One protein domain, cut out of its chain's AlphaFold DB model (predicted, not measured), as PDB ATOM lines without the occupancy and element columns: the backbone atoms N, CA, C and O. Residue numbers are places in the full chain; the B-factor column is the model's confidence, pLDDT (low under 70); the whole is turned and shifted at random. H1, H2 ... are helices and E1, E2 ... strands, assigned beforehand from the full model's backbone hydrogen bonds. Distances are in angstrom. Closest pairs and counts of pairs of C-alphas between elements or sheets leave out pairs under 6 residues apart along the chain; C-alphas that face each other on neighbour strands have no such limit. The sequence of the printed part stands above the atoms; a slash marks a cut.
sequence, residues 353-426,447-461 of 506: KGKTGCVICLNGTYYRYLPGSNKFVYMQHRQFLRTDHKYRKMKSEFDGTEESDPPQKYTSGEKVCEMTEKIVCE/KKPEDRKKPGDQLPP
ATOM      1  N   LYS A 353      31.746 -37.012  16.861       77.56
ATOM      2  CA  LYS A 353      32.638 -36.225  15.998       77.56
ATOM      3  C   LYS A 353      33.934 -36.985  15.687       77.56
ATOM      4  O   LYS A 353      34.489 -37.647  16.563       77.56
ATOM      5  N   GLY A 354      34.491 -36.784  14.492       80.44
ATOM      6  CA  GLY A 354      35.830 -37.254  14.125       80.44
ATOM      7  C   GLY A 354      35.794 -38.428  13.151       80.44
ATOM      8  O   GLY A 354      35.355 -38.271  12.024       80.44
ATOM      9  N   LYS A 355      36.272 -39.604  13.571       79.94
ATOM     10  CA  LYS A 355      36.505 -40.766  12.688       79.94
ATOM     11  C   LYS A 355      35.266 -41.257  11.930       79.94
ATOM     12  O   LYS A 355      35.398 -41.832  10.860       79.94
ATOM     13  N   THR A 356      34.080 -41.010  12.472       77.25
ATOM     14  CA  THR A 356      32.784 -41.358  11.880       77.25
ATOM     15  C   THR A 356      32.060 -40.097  11.434       77.25
ATOM     16  O   THR A 356      30.964 -39.811  11.898       77.25
ATOM     17  N   GLY A 357      32.715 -39.274  10.616       73.62
ATOM     18  CA  GLY A 357      32.184 -37.973  10.212       73.62
ATOM     19  C   GLY A 357      31.074 -38.032   9.169       73.62
ATOM     20  O   GLY A 357      30.209 -37.163   9.168       73.62
ATOM     21  N   CYS A 358      31.063 -39.050   8.303       78.88
ATOM     22  CA  CYS A 358      30.032 -39.173   7.281       78.88
ATOM     23  C   CYS A 358      28.724 -39.680   7.898       78.88
ATOM     24  O   CYS A 358      28.693 -40.746   8.515       78.88
ATOM     25  N   VAL A 359      27.631 -38.944   7.689       75.50
ATOM     26  CA  VAL A 359      26.275 -39.311   8.152       75.50
ATOM     27  C   VAL A 359      25.685 -40.512   7.423       75.50
ATOM     28  O   VAL A 359      24.764 -41.155   7.919       75.50
ATOM     29  N   ILE A 360      26.234 -40.815   6.249       76.06
ATOM     30  CA  ILE A 360      25.797 -41.904   5.383       76.06
ATOM     31  C   ILE A 360      26.605 -43.172   5.687       76.06
ATOM     32  O   ILE A 360      26.044 -44.230   5.983       76.06
ATOM     33  N   CYS A 361      27.935 -43.061   5.633       78.62
ATOM     34  CA  CYS A 361      28.836 -44.207   5.744       78.62
ATOM     35  C   CYS A 361      29.090 -44.626   7.198       78.62
ATOM     36  O   CYS A 361      29.414 -45.787   7.444       78.62
ATOM     37  N   LEU A 362      28.965 -43.703   8.161       80.88
ATOM     38  CA  LEU A 362      29.233 -43.918   9.588       80.88
ATOM     39  C   LEU A 362      30.594 -44.592   9.826       80.88
ATOM     40  O   LEU A 362      31.636 -43.975   9.606       80.88
ATOM     41  N   ASN A 363      30.600 -45.864  10.230       77.31
ATOM     42  CA  ASN A 363      31.816 -46.651  10.447       77.31
ATOM     43  C   ASN A 363      32.604 -46.901   9.155       77.31
ATOM     44  O   ASN A 363      33.801 -47.130   9.227       77.31
ATOM     45  N   GLY A 364      31.963 -46.830   7.988       76.38
ATOM     46  CA  GLY A 364      32.612 -46.911   6.680       76.38
ATOM     47  C   GLY A 364      33.288 -45.612   6.230       76.38
ATOM     48  O   GLY A 364      33.730 -45.533   5.090       76.38
ATOM     49  N   THR A 365      33.337 -44.579   7.079       79.81
ATOM     50  CA  THR A 365      34.013 -43.319   6.745       79.81
ATOM     51  C   THR A 365      35.522 -43.523   6.733       79.81
ATOM     52  O   THR A 365      36.131 -43.786   7.772       79.81
ATOM     53  N   TYR A 366      36.147 -43.326   5.576       82.00
ATOM     54  CA  TYR A 366      37.598 -43.269   5.491       82.00
ATOM     55  C   TYR A 366      38.108 -41.909   5.945       82.00
ATOM     56  O   TYR A 366      37.649 -40.861   5.490       82.00
ATOM     57  N   TYR A 367      39.080 -41.932   6.851       83.38
ATOM     58  CA  TYR A 367      39.662 -40.732   7.427       83.38
ATOM     59  C   TYR A 367      41.188 -40.813   7.443       83.38
ATOM     60  O   TYR A 367      41.784 -41.890   7.533       83.38
ATOM     61  N   ARG A 368      41.822 -39.645   7.437       84.88
ATOM     62  CA  ARG A 368      43.243 -39.460   7.719       84.88
ATOM     63  C   ARG A 368      43.387 -38.380   8.780       84.88
ATOM     64  O   ARG A 368      42.740 -37.340   8.716       84.88
ATOM     65  N   TYR A 369      44.212 -38.633   9.788       84.88
ATOM     66  CA  TYR A 369      44.560 -37.602  10.758       84.88
ATOM     67  C   TYR A 369      45.765 -36.822  10.242       84.88
ATOM     68  O   TYR A 369      46.763 -37.432   9.856       84.88
ATOM     69  N   LEU A 370      45.678 -35.494  10.241       83.50
ATOM     70  CA  LEU A 370      46.775 -34.603   9.880       83.50
ATOM     71  C   LEU A 370      47.431 -34.069  11.163       83.50
ATOM     72  O   LEU A 370      46.860 -33.190  11.812       83.50
ATOM     73  N   PRO A 371      48.627 -34.558  11.551       81.19
ATOM     74  CA  PRO A 371      49.272 -34.146  12.800       81.19
ATOM     75  C   PRO A 371      49.625 -32.658  12.841       81.19
ATOM     76  O   PRO A 371      49.605 -32.061  13.913       81.19
ATOM     77  N   GLY A 372      49.923 -32.058  11.681       80.94
ATOM     78  CA  GLY A 372      50.283 -30.643  11.583       80.94
ATOM     79  C   GLY A 372      49.135 -29.705  11.960       80.94
ATOM     80  O   GLY A 372      49.354 -28.738  12.680       80.94
ATOM     81  N   SER A 373      47.903 -30.023  11.547       79.12
ATOM     82  CA  SER A 373      46.716 -29.207  11.844       79.12
ATOM     83  C   SER A 373      45.846 -29.754  12.981       79.12
ATOM     84  O   SER A 373      44.898 -29.094  13.396       79.12
ATOM     85  N   ASN A 374      46.150 -30.947  13.502       80.56
ATOM     86  CA  ASN A 374      45.320 -31.687  14.459       80.56
ATOM     87  C   ASN A 374      43.865 -31.902  13.995       80.56
ATOM     88  O   ASN A 374      42.941 -31.943  14.811       80.56
ATOM     89  N   LYS A 375      43.654 -32.045  12.682       80.31
ATOM     90  CA  LYS A 375      42.334 -32.247  12.069       80.31
ATOM     91  C   LYS A 375      42.225 -33.643  11.454       80.31
ATOM     92  O   LYS A 375      43.209 -34.208  10.972       80.31
ATOM     93  N   PHE A 376      41.012 -34.194  11.466       81.44
ATOM     94  CA  PHE A 376      40.659 -35.333  10.622       81.44
ATOM     95  C   PHE A 376      40.209 -34.802   9.263       81.44
ATOM     96  O   PHE A 376      39.370 -33.906   9.211       81.44
ATOM     97  N   VAL A 377      40.757 -35.366   8.194       82.38
ATOM     98  CA  VAL A 377      40.261 -35.181   6.830       82.38
ATOM     99  C   VAL A 377      39.622 -36.476   6.366       82.38
ATOM    100  O   VAL A 377      40.085 -37.565   6.716       82.38
ATOM    101  N   TYR A 378      38.534 -36.356   5.622       82.19
ATOM    102  CA  TYR A 378      37.860 -37.494   5.016       82.19
ATOM    103  C   TYR A 378      38.455 -37.713   3.630       82.19
ATOM    104  O   TYR A 378      38.847 -36.755   2.975       82.19
ATOM    105  N   MET A 379      38.616 -38.975   3.247       80.31
ATOM    106  CA  MET A 379      39.260 -39.363   1.991       80.31
ATOM    107  C   MET A 379      38.319 -40.276   1.197       80.31
ATOM    108  O   MET A 379      37.236 -40.616   1.671       80.31
ATOM    109  N   GLN A 380      38.767 -40.727   0.024       78.94
ATOM    110  CA  GLN A 380      38.036 -41.651  -0.855       78.94
ATOM    111  C   GLN A 380      36.787 -41.067  -1.525       78.94
ATOM    112  O   GLN A 380      35.800 -41.752  -1.778       78.94
ATOM    113  N   HIS A 381      36.831 -39.774  -1.843       79.44
ATOM    114  CA  HIS A 381      35.745 -39.097  -2.550       79.44
ATOM    115  C   HIS A 381      35.639 -39.508  -4.028       79.44
ATOM    116  O   HIS A 381      34.592 -39.324  -4.644       79.44
ATOM    117  N   ARG A 382      36.691 -40.097  -4.614       86.00
ATOM    118  CA  ARG A 382      36.711 -40.460  -6.041       86.00
ATOM    119  C   ARG A 382      35.952 -41.761  -6.301       86.00
ATOM    120  O   ARG A 382      35.534 -41.992  -7.431       86.00
ATOM    121  N   GLN A 383      35.673 -42.550  -5.263       84.38
ATOM    122  CA  GLN A 383      34.762 -43.699  -5.320       84.38
ATOM    123  C   GLN A 383      33.318 -43.335  -5.694       84.38
ATOM    124  O   GLN A 383      32.568 -44.222  -6.090       84.38
ATOM    125  N   PHE A 384      32.912 -42.065  -5.601       82.19
ATOM    126  CA  PHE A 384      31.590 -41.620  -6.058       82.19
ATOM    127  C   PHE A 384      31.539 -41.309  -7.562       82.19
ATOM    128  O   PHE A 384      30.456 -41.237  -8.134       82.19
ATOM    129  N   LEU A 385      32.692 -41.166  -8.227       85.06
ATOM    130  CA  LEU A 385      32.769 -40.991  -9.682       85.06
ATOM    131  C   LEU A 385      32.481 -42.321 -10.389       85.06
ATOM    132  O   LEU A 385      32.570 -43.375  -9.769       85.06
ATOM    133  N   ARG A 386      32.209 -42.331 -11.696       83.38
ATOM    134  CA  ARG A 386      32.070 -43.597 -12.445       83.38
ATOM    135  C   ARG A 386      33.325 -44.471 -12.321       83.38
ATOM    136  O   ARG A 386      34.429 -43.951 -12.174       83.38
ATOM    137  N   THR A 387      33.177 -45.793 -12.367       84.88
ATOM    138  CA  THR A 387      34.287 -46.752 -12.168       84.88
ATOM    139  C   THR A 387      35.407 -46.620 -13.204       84.88
ATOM    140  O   THR A 387      36.564 -46.900 -12.904       84.88
ATOM    141  N   ASP A 388      35.077 -46.159 -14.408       85.81
ATOM    142  CA  ASP A 388      35.993 -45.870 -15.513       85.81
ATOM    143  C   ASP A 388      36.605 -44.457 -15.456       85.81
ATOM    144  O   ASP A 388      37.476 -44.126 -16.262       85.81
ATOM    145  N   HIS A 389      36.202 -43.622 -14.493       88.94
ATOM    146  CA  HIS A 389      36.608 -42.223 -14.429       88.94
ATOM    147  C   HIS A 389      38.115 -42.059 -14.169       88.94
ATOM    148  O   HIS A 389      38.656 -42.574 -13.187       88.94
ATOM    149  N   LYS A 390      38.790 -41.249 -15.000       88.56
ATOM    150  CA  LYS A 390      40.251 -41.025 -14.968       88.56
ATOM    151  C   LYS A 390      40.796 -40.665 -13.577       88.56
ATOM    152  O   LYS A 390      41.828 -41.191 -13.167       88.56
ATOM    153  N   TYR A 391      40.070 -39.843 -12.813       88.06
ATOM    154  CA  TYR A 391      40.499 -39.393 -11.477       88.06
ATOM    155  C   TYR A 391      40.671 -40.529 -10.470       88.06
ATOM    156  O   TYR A 391      41.515 -40.416  -9.586       88.06
ATOM    157  N   ARG A 392      39.959 -41.652 -10.625       87.06
ATOM    158  CA  ARG A 392      40.141 -42.823  -9.754       87.06
ATOM    159  C   ARG A 392      41.541 -43.438  -9.864       87.06
ATOM    160  O   ARG A 392      41.979 -44.085  -8.919       87.06
ATOM    161  N   LYS A 393      42.239 -43.237 -10.991       86.31
ATOM    162  CA  LYS A 393      43.579 -43.791 -11.276       86.31
ATOM    163  C   LYS A 393      44.718 -42.780 -11.082       86.31
ATOM    164  O   LYS A 393      45.882 -43.161 -11.032       86.31
ATOM    165  N   MET A 394      44.385 -41.495 -10.961       87.81
ATOM    166  CA  MET A 394      45.329 -40.392 -10.754       87.81
ATOM    167  C   MET A 394      45.865 -40.410  -9.319       87.81
ATOM    168  O   MET A 394      45.356 -39.733  -8.433       87.81
ATOM    169  N   LYS A 395      46.834 -41.275  -9.018       85.75
ATOM    170  CA  LYS A 395      47.390 -41.368  -7.656       85.75
ATOM    171  C   LYS A 395      48.372 -40.239  -7.337       85.75
ATOM    172  O   LYS A 395      48.439 -39.835  -6.179       85.75
ATOM    173  N   SER A 396      49.107 -39.746  -8.336       83.88
ATOM    174  CA  SER A 396      50.135 -38.703  -8.204       83.88
ATOM    175  C   SER A 396      49.552 -37.344  -7.830       83.88
ATOM    176  O   SER A 396      50.143 -36.625  -7.034       83.88
ATOM    177  N   GLU A 397      48.382 -37.018  -8.367       82.81
ATOM    178  CA  GLU A 397      47.717 -35.720  -8.228       82.81
ATOM    179  C   GLU A 397      46.898 -35.616  -6.931       82.81
ATOM    180  O   GLU A 397      46.390 -34.550  -6.594       82.81
ATOM    181  N   PHE A 398      46.747 -36.724  -6.202       83.31
ATOM    182  CA  PHE A 398      45.914 -36.809  -5.007       83.31
ATOM    183  C   PHE A 398      46.717 -37.391  -3.833       83.31
ATOM    184  O   PHE A 398      47.780 -36.904  -3.467       83.31
ATOM    185  N   ASP A 399      46.196 -38.425  -3.182       77.31
ATOM    186  CA  ASP A 399      46.690 -38.938  -1.910       77.31
ATOM    187  C   ASP A 399      47.606 -40.170  -2.059       77.31
ATOM    188  O   ASP A 399      47.886 -40.861  -1.073       77.31
ATOM    189  N   GLY A 400      48.079 -40.455  -3.276       81.75
ATOM    190  CA  GLY A 400      49.006 -41.549  -3.559       81.75
ATOM    191  C   GLY A 400      48.355 -42.921  -3.741       81.75
ATOM    192  O   GLY A 400      49.079 -43.910  -3.835       81.75
ATOM    193  N   THR A 401      47.021 -43.024  -3.813       81.75
ATOM    194  CA  THR A 401      46.350 -44.299  -4.139       81.75
ATOM    195  C   THR A 401      45.399 -44.191  -5.309       81.75
ATOM    196  O   THR A 401      44.873 -43.122  -5.615       81.75
ATOM    197  N   GLU A 402      45.100 -45.360  -5.858       84.31
ATOM    198  CA  GLU A 402      44.011 -45.593  -6.794       84.31
ATOM    199  C   GLU A 402      42.753 -46.036  -6.027       84.31
ATOM    200  O   GLU A 402      42.845 -46.698  -4.991       84.31
ATOM    201  N   GLU A 403      41.579 -45.637  -6.512       86.12
ATOM    202  CA  GLU A 403      40.272 -45.912  -5.900       86.12
ATOM    203  C   GLU A 403      39.400 -46.755  -6.847       86.12
ATOM    204  O   GLU A 403      38.533 -46.244  -7.563       86.12
ATOM    205  N   SER A 404      39.653 -48.067  -6.862       81.81
ATOM    206  CA  SER A 404      38.918 -49.047  -7.680       81.81
ATOM    207  C   SER A 404      37.637 -49.567  -7.026       81.81
ATOM    208  O   SER A 404      36.754 -50.052  -7.730       81.81
ATOM    209  N   ASP A 405      37.524 -49.458  -5.702       81.81
ATOM    210  CA  ASP A 405      36.355 -49.931  -4.963       81.81
ATOM    211  C   ASP A 405      35.083 -49.135  -5.345       81.81
ATOM    212  O   ASP A 405      35.153 -47.945  -5.698       81.81
ATOM    213  N   PRO A 406      33.900 -49.774  -5.307       80.88
ATOM    214  CA  PRO A 406      32.632 -49.069  -5.451       80.88
ATOM    215  C   PRO A 406      32.402 -48.121  -4.262       80.88
ATOM    216  O   PRO A 406      32.981 -48.326  -3.191       80.88
ATOM    217  N   PRO A 407      31.535 -47.105  -4.417       78.75
ATOM    218  CA  PRO A 407      31.180 -46.235  -3.306       78.75
ATOM    219  C   PRO A 407      30.604 -47.052  -2.147       78.75
ATOM    220  O   PRO A 407      29.843 -48.008  -2.340       78.75
ATOM    221  N   GLN A 408      30.978 -46.667  -0.928       75.75
ATOM    222  CA  GLN A 408      30.513 -47.334   0.282       75.75
ATOM    223  C   GLN A 408      28.981 -47.280   0.368       75.75
ATOM    224  O   GLN A 408      28.365 -46.240   0.135       75.75
ATOM    225  N   LYS A 409      28.360 -48.408   0.732       73.94
ATOM    226  CA  LYS A 409      26.899 -48.494   0.849       73.94
ATOM    227  C   LYS A 409      26.368 -47.591   1.964       73.94
ATOM    228  O   LYS A 409      26.952 -47.510   3.047       73.94
ATOM    229  N   TYR A 410      25.213 -46.990   1.699       79.75
ATOM    230  CA  TYR A 410      24.440 -46.213   2.663       79.75
ATOM    231  C   TYR A 410      24.080 -47.062   3.890       79.75
ATOM    232  O   TYR A 410      23.661 -48.215   3.759       79.75
ATOM    233  N   THR A 411      24.212 -46.494   5.092       84.06
ATOM    234  CA  THR A 411      23.675 -47.137   6.297       84.06
ATOM    235  C   THR A 411      22.175 -46.859   6.393       84.06
ATOM    236  O   THR A 411      21.769 -45.707   6.571       84.06
ATOM    237  N   SER A 412      21.354 -47.912   6.315       88.12
ATOM    238  CA  SER A 412      19.899 -47.796   6.461       88.12
ATOM    239  C   SER A 412      19.505 -47.222   7.825       88.12
ATOM    240  O   SER A 412      20.209 -47.399   8.826       88.12
ATOM    241  N   GLY A 413      18.364 -46.529   7.878       88.56
ATOM    242  CA  GLY A 413      17.850 -45.978   9.130       88.56
ATOM    243  C   GLY A 413      17.508 -47.053  10.157       88.56
ATOM    244  O   GLY A 413      17.754 -46.841  11.340       88.56
ATOM    245  N   GLU A 414      17.053 -48.227   9.717       90.81
ATOM    246  CA  GLU A 414      16.839 -49.405  10.569       90.81
ATOM    247  C   GLU A 414      18.116 -49.808  11.307       90.81
ATOM    248  O   GLU A 414      18.127 -49.877  12.534       90.81
ATOM    249  N   LYS A 415      19.231 -49.938  10.581       89.19
ATOM    250  CA  LYS A 415      20.516 -50.301  11.179       89.19
ATOM    251  C   LYS A 415      21.011 -49.232  12.159       89.19
ATOM    252  O   LYS A 415      21.597 -49.555  13.187       89.19
ATOM    253  N   VAL A 416      20.771 -47.949  11.873       89.06
ATOM    254  CA  VAL A 416      21.089 -46.854  12.811       89.06
ATOM    255  C   VAL A 416      20.202 -46.903  14.060       89.06
ATOM    256  O   VAL A 416      20.688 -46.670  15.168       89.06
ATOM    257  N   CYS A 417      18.921 -47.232  13.907       89.38
ATOM    258  CA  CYS A 417      17.998 -47.412  15.023       89.38
ATOM    259  C   CYS A 417      18.495 -48.527  15.954       89.38
ATOM    260  O   CYS A 417      18.713 -48.274  17.137       89.38
ATOM    261  N   GLU A 418      18.795 -49.706  15.401       89.88
ATOM    262  CA  GLU A 418      19.324 -50.865  16.136       89.88
ATOM    263  C   GLU A 418      20.641 -50.551  16.861       89.88
ATOM    264  O   GLU A 418      20.820 -50.908  18.025       89.88
ATOM    265  N   MET A 419      21.562 -49.830  16.202       87.12
ATOM    266  CA  MET A 419      22.831 -49.413  16.815       87.12
ATOM    267  C   MET A 419      22.636 -48.513  18.039       87.12
ATOM    268  O   MET A 419      23.498 -48.486  18.919       87.12
ATOM    269  N   THR A 420      21.555 -47.731  18.075       88.00
ATOM    270  CA  THR A 420      21.365 -46.678  19.079       88.00
ATOM    271  C   THR A 420      20.338 -47.013  20.150       88.00
ATOM    272  O   THR A 420      20.381 -46.399  21.210       88.00
ATOM    273  N   GLU A 421      19.453 -47.980  19.921       86.69
ATOM    274  CA  GLU A 421      18.312 -48.311  20.788       86.69
ATOM    275  C   GLU A 421      18.705 -48.588  22.247       86.69
ATOM    276  O   GLU A 421      18.026 -48.162  23.179       86.69
ATOM    277  N   LYS A 422      19.851 -49.247  22.459       83.50
ATOM    278  CA  LYS A 422      20.349 -49.607  23.798       83.50
ATOM    279  C   LYS A 422      21.151 -48.493  24.482       83.50
ATOM    280  O   LYS A 422      21.639 -48.693  25.594       83.50
ATOM    281  N   ILE A 423      21.334 -47.340  23.836       83.31
ATOM    282  CA  ILE A 423      22.141 -46.249  24.383       83.31
ATOM    283  C   ILE A 423      21.293 -45.395  25.326       83.31
ATOM    284  O   ILE A 423      20.404 -44.657  24.899       83.31
ATOM    285  N   VAL A 424      21.618 -45.444  26.618       71.06
ATOM    286  CA  VAL A 424      20.991 -44.597  27.640       71.06
ATOM    287  C   VAL A 424      21.565 -43.180  27.562       71.06
ATOM    288  O   VAL A 424      22.774 -42.984  27.666       71.06
ATOM    289  N   CYS A 425      20.691 -42.187  27.382       67.88
ATOM    290  CA  CYS A 425      21.057 -40.772  27.368       67.88
ATOM    291  C   CYS A 425      20.741 -40.135  28.728       67.88
ATOM    292  O   CYS A 425      19.578 -40.070  29.123       67.88
ATOM    293  N   GLU A 426      21.758 -39.631  29.426       63.34
ATOM    294  CA  GLU A 426      21.585 -38.851  30.657       63.34
ATOM    295  C   GLU A 426      21.543 -37.350  30.335       63.34
ATOM    296  O   GLU A 426      22.435 -36.815  29.673       63.34
ATOM    297  N   LYS A 447      55.079 -39.115  16.042       39.56
ATOM    298  CA  LYS A 447      54.335 -40.092  15.231       39.56
ATOM    299  C   LYS A 447      54.276 -39.659  13.762       39.56
ATOM    300  O   LYS A 447      53.672 -38.637  13.443       39.56
ATOM    301  N   LYS A 448      54.866 -40.475  12.877       41.03
ATOM    302  CA  LYS A 448      54.628 -40.441  11.421       41.03
ATOM    303  C   LYS A 448      53.112 -40.379  11.143       41.03
ATOM    304  O   LYS A 448      52.353 -40.953  11.930       41.03
ATOM    305  N   PRO A 449      52.657 -39.697  10.071       41.12
ATOM    306  CA  PRO A 449      51.241 -39.683   9.706       41.12
ATOM    307  C   PRO A 449      50.737 -41.126   9.627       41.12
ATOM    308  O   PRO A 449      51.316 -41.930   8.905       41.12
ATOM    309  N   GLU A 450      49.719 -41.471  10.422       45.94
ATOM    310  CA  GLU A 450      49.161 -42.823  10.396       45.94
ATOM    311  C   GLU A 450      48.608 -43.105   8.991       45.94
ATOM    312  O   GLU A 450      47.801 -42.326   8.473       45.94
ATOM    313  N   ASP A 451      49.059 -44.206   8.386       51.22
ATOM    314  CA  ASP A 451      48.564 -44.694   7.099       51.22
ATOM    315  C   ASP A 451      47.057 -44.975   7.151       51.22
ATOM    316  O   ASP A 451      46.489 -45.236   8.216       51.22
ATOM    317  N   ARG A 452      46.403 -44.901   5.984       49.88
ATOM    318  CA  ARG A 452      44.959 -45.121   5.786       49.88
ATOM    319  C   ARG A 452      44.495 -46.373   6.530       49.88
ATOM    320  O   ARG A 452      44.831 -47.490   6.144       49.88
ATOM    321  N   LYS A 453      43.694 -46.207   7.581       56.25
ATOM    322  CA  LYS A 453      43.124 -47.345   8.312       56.25
ATOM    323  C   LYS A 453      41.763 -47.700   7.721       56.25
ATOM    324  O   LYS A 453      40.861 -46.864   7.719       56.25
ATOM    325  N   LYS A 454      41.607 -48.946   7.256       50.88
ATOM    326  CA  LYS A 454      40.285 -49.581   7.128       50.88
ATOM    327  C   LYS A 454      39.668 -49.711   8.532       50.88
ATOM    328  O   LYS A 454      40.424 -49.914   9.488       50.88
ATOM    329  N   PRO A 455      38.337 -49.621   8.692       47.56
ATOM    330  CA  PRO A 455      37.694 -49.930   9.963       47.56
ATOM    331  C   PRO A 455      37.839 -51.437  10.219       47.56
ATOM    332  O   PRO A 455      37.120 -52.242   9.638       47.56
ATOM    333  N   GLY A 456      38.826 -51.813  11.031       43.66
ATOM    334  CA  GLY A 456      38.964 -53.142  11.621       43.66
ATOM    335  C   GLY A 456      38.502 -53.092  13.075       43.66
ATOM    336  O   GLY A 456      38.861 -52.159  13.791       43.66
ATOM    337  N   ASP A 457      37.659 -54.057  13.426       46.66
ATOM    338  CA  ASP A 457      36.927 -54.331  14.667       46.66
ATOM    339  C   ASP A 457      37.250 -53.538  15.954       46.66
ATOM    340  O   ASP A 457      38.390 -53.399  16.392       46.66
ATOM    341  N   GLN A 458      36.157 -53.119  16.612       52.22
ATOM    342  CA  GLN A 458      36.042 -52.397  17.893       52.22
ATOM    343  C   GLN A 458      36.264 -50.873  17.869       52.22
ATOM    344  O   GLN A 458      36.785 -50.288  18.821       52.22
ATOM    345  N   LEU A 459      35.772 -50.177  16.838       56.78
ATOM    346  CA  LEU A 459      35.383 -48.779  17.061       56.78
ATOM    347  C   LEU A 459      34.196 -48.758  18.045       56.78
ATOM    348  O   LEU A 459      33.252 -49.530  17.857       56.78
ATOM    349  N   PRO A 460      34.220 -47.906  19.092       61.88
ATOM    350  CA  PRO A 460      33.057 -47.726  19.951       61.88
ATOM    351  C   PRO A 460      31.855 -47.301  19.096       61.88
ATOM    352  O   PRO A 460      32.061 -46.681  18.045       61.88
ATOM    353  N   PRO A 461      30.615 -47.609  19.524       70.94
ATOM    354  CA  PRO A 461      29.416 -47.249  18.778       70.94
ATOM    355  C   PRO A 461      29.484 -45.784  18.322       70.94
ATOM    356  O   PRO A 461      29.815 -44.921  19.139       70.94
TER     357      PRO A 461
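What this domain is: This is residues 353 to 426 and 447 to 461 of the 506 residues of the protein "OSIGBa0103I21.2 protein" of Oryza sativa (UniProt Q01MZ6). There is little regular structure: a loose, winding run of loops, with a small hairpin, E1 and E2, on one side, H2 towards one far end, and the loop of residues 386 to 402, after the short H1, at the other. The printed part has 89 residues, 20 of them in named elements, in the order E1, E2, H1, H2; the class is mixed and the two-stranded sheet, E1 - E2, is antiparallel. The whole is loose, with a radius of gyration of the C-alphas of 15.4 A and spans of 48 by 34 by 20 A.

How they stand to each other: E1, residues 367 to 370, and E2, residues 375 to 378, form a hairpin, antiparallel at 149 degrees; N 368 and O 377 are within hydrogen-bond range at 2.8 A. A tight link leads to H1, residues 381 to 384, which is apart from E1 and from H2, residues 413 to 420. H2 is also apart from both strands. In H2 every O i to N i+4 pair is within hydrogen-bond range; H1 is too short for one.

Where its parts are: E1 begins at C-alpha 367 (39.662, -40.732, 7.427). H2, 10.6 A long, ends at C-alpha 420 (21.365, -46.678, 19.079).

The domain as a whole: The link from H1 to H2 is long, 28 residues. Residues 427 to 446 are not printed; C-alphas 426 and 447 are 36.2 A apart. Confidence is low, with pLDDT under 70, at residues 425 to 426 and 447 to 460.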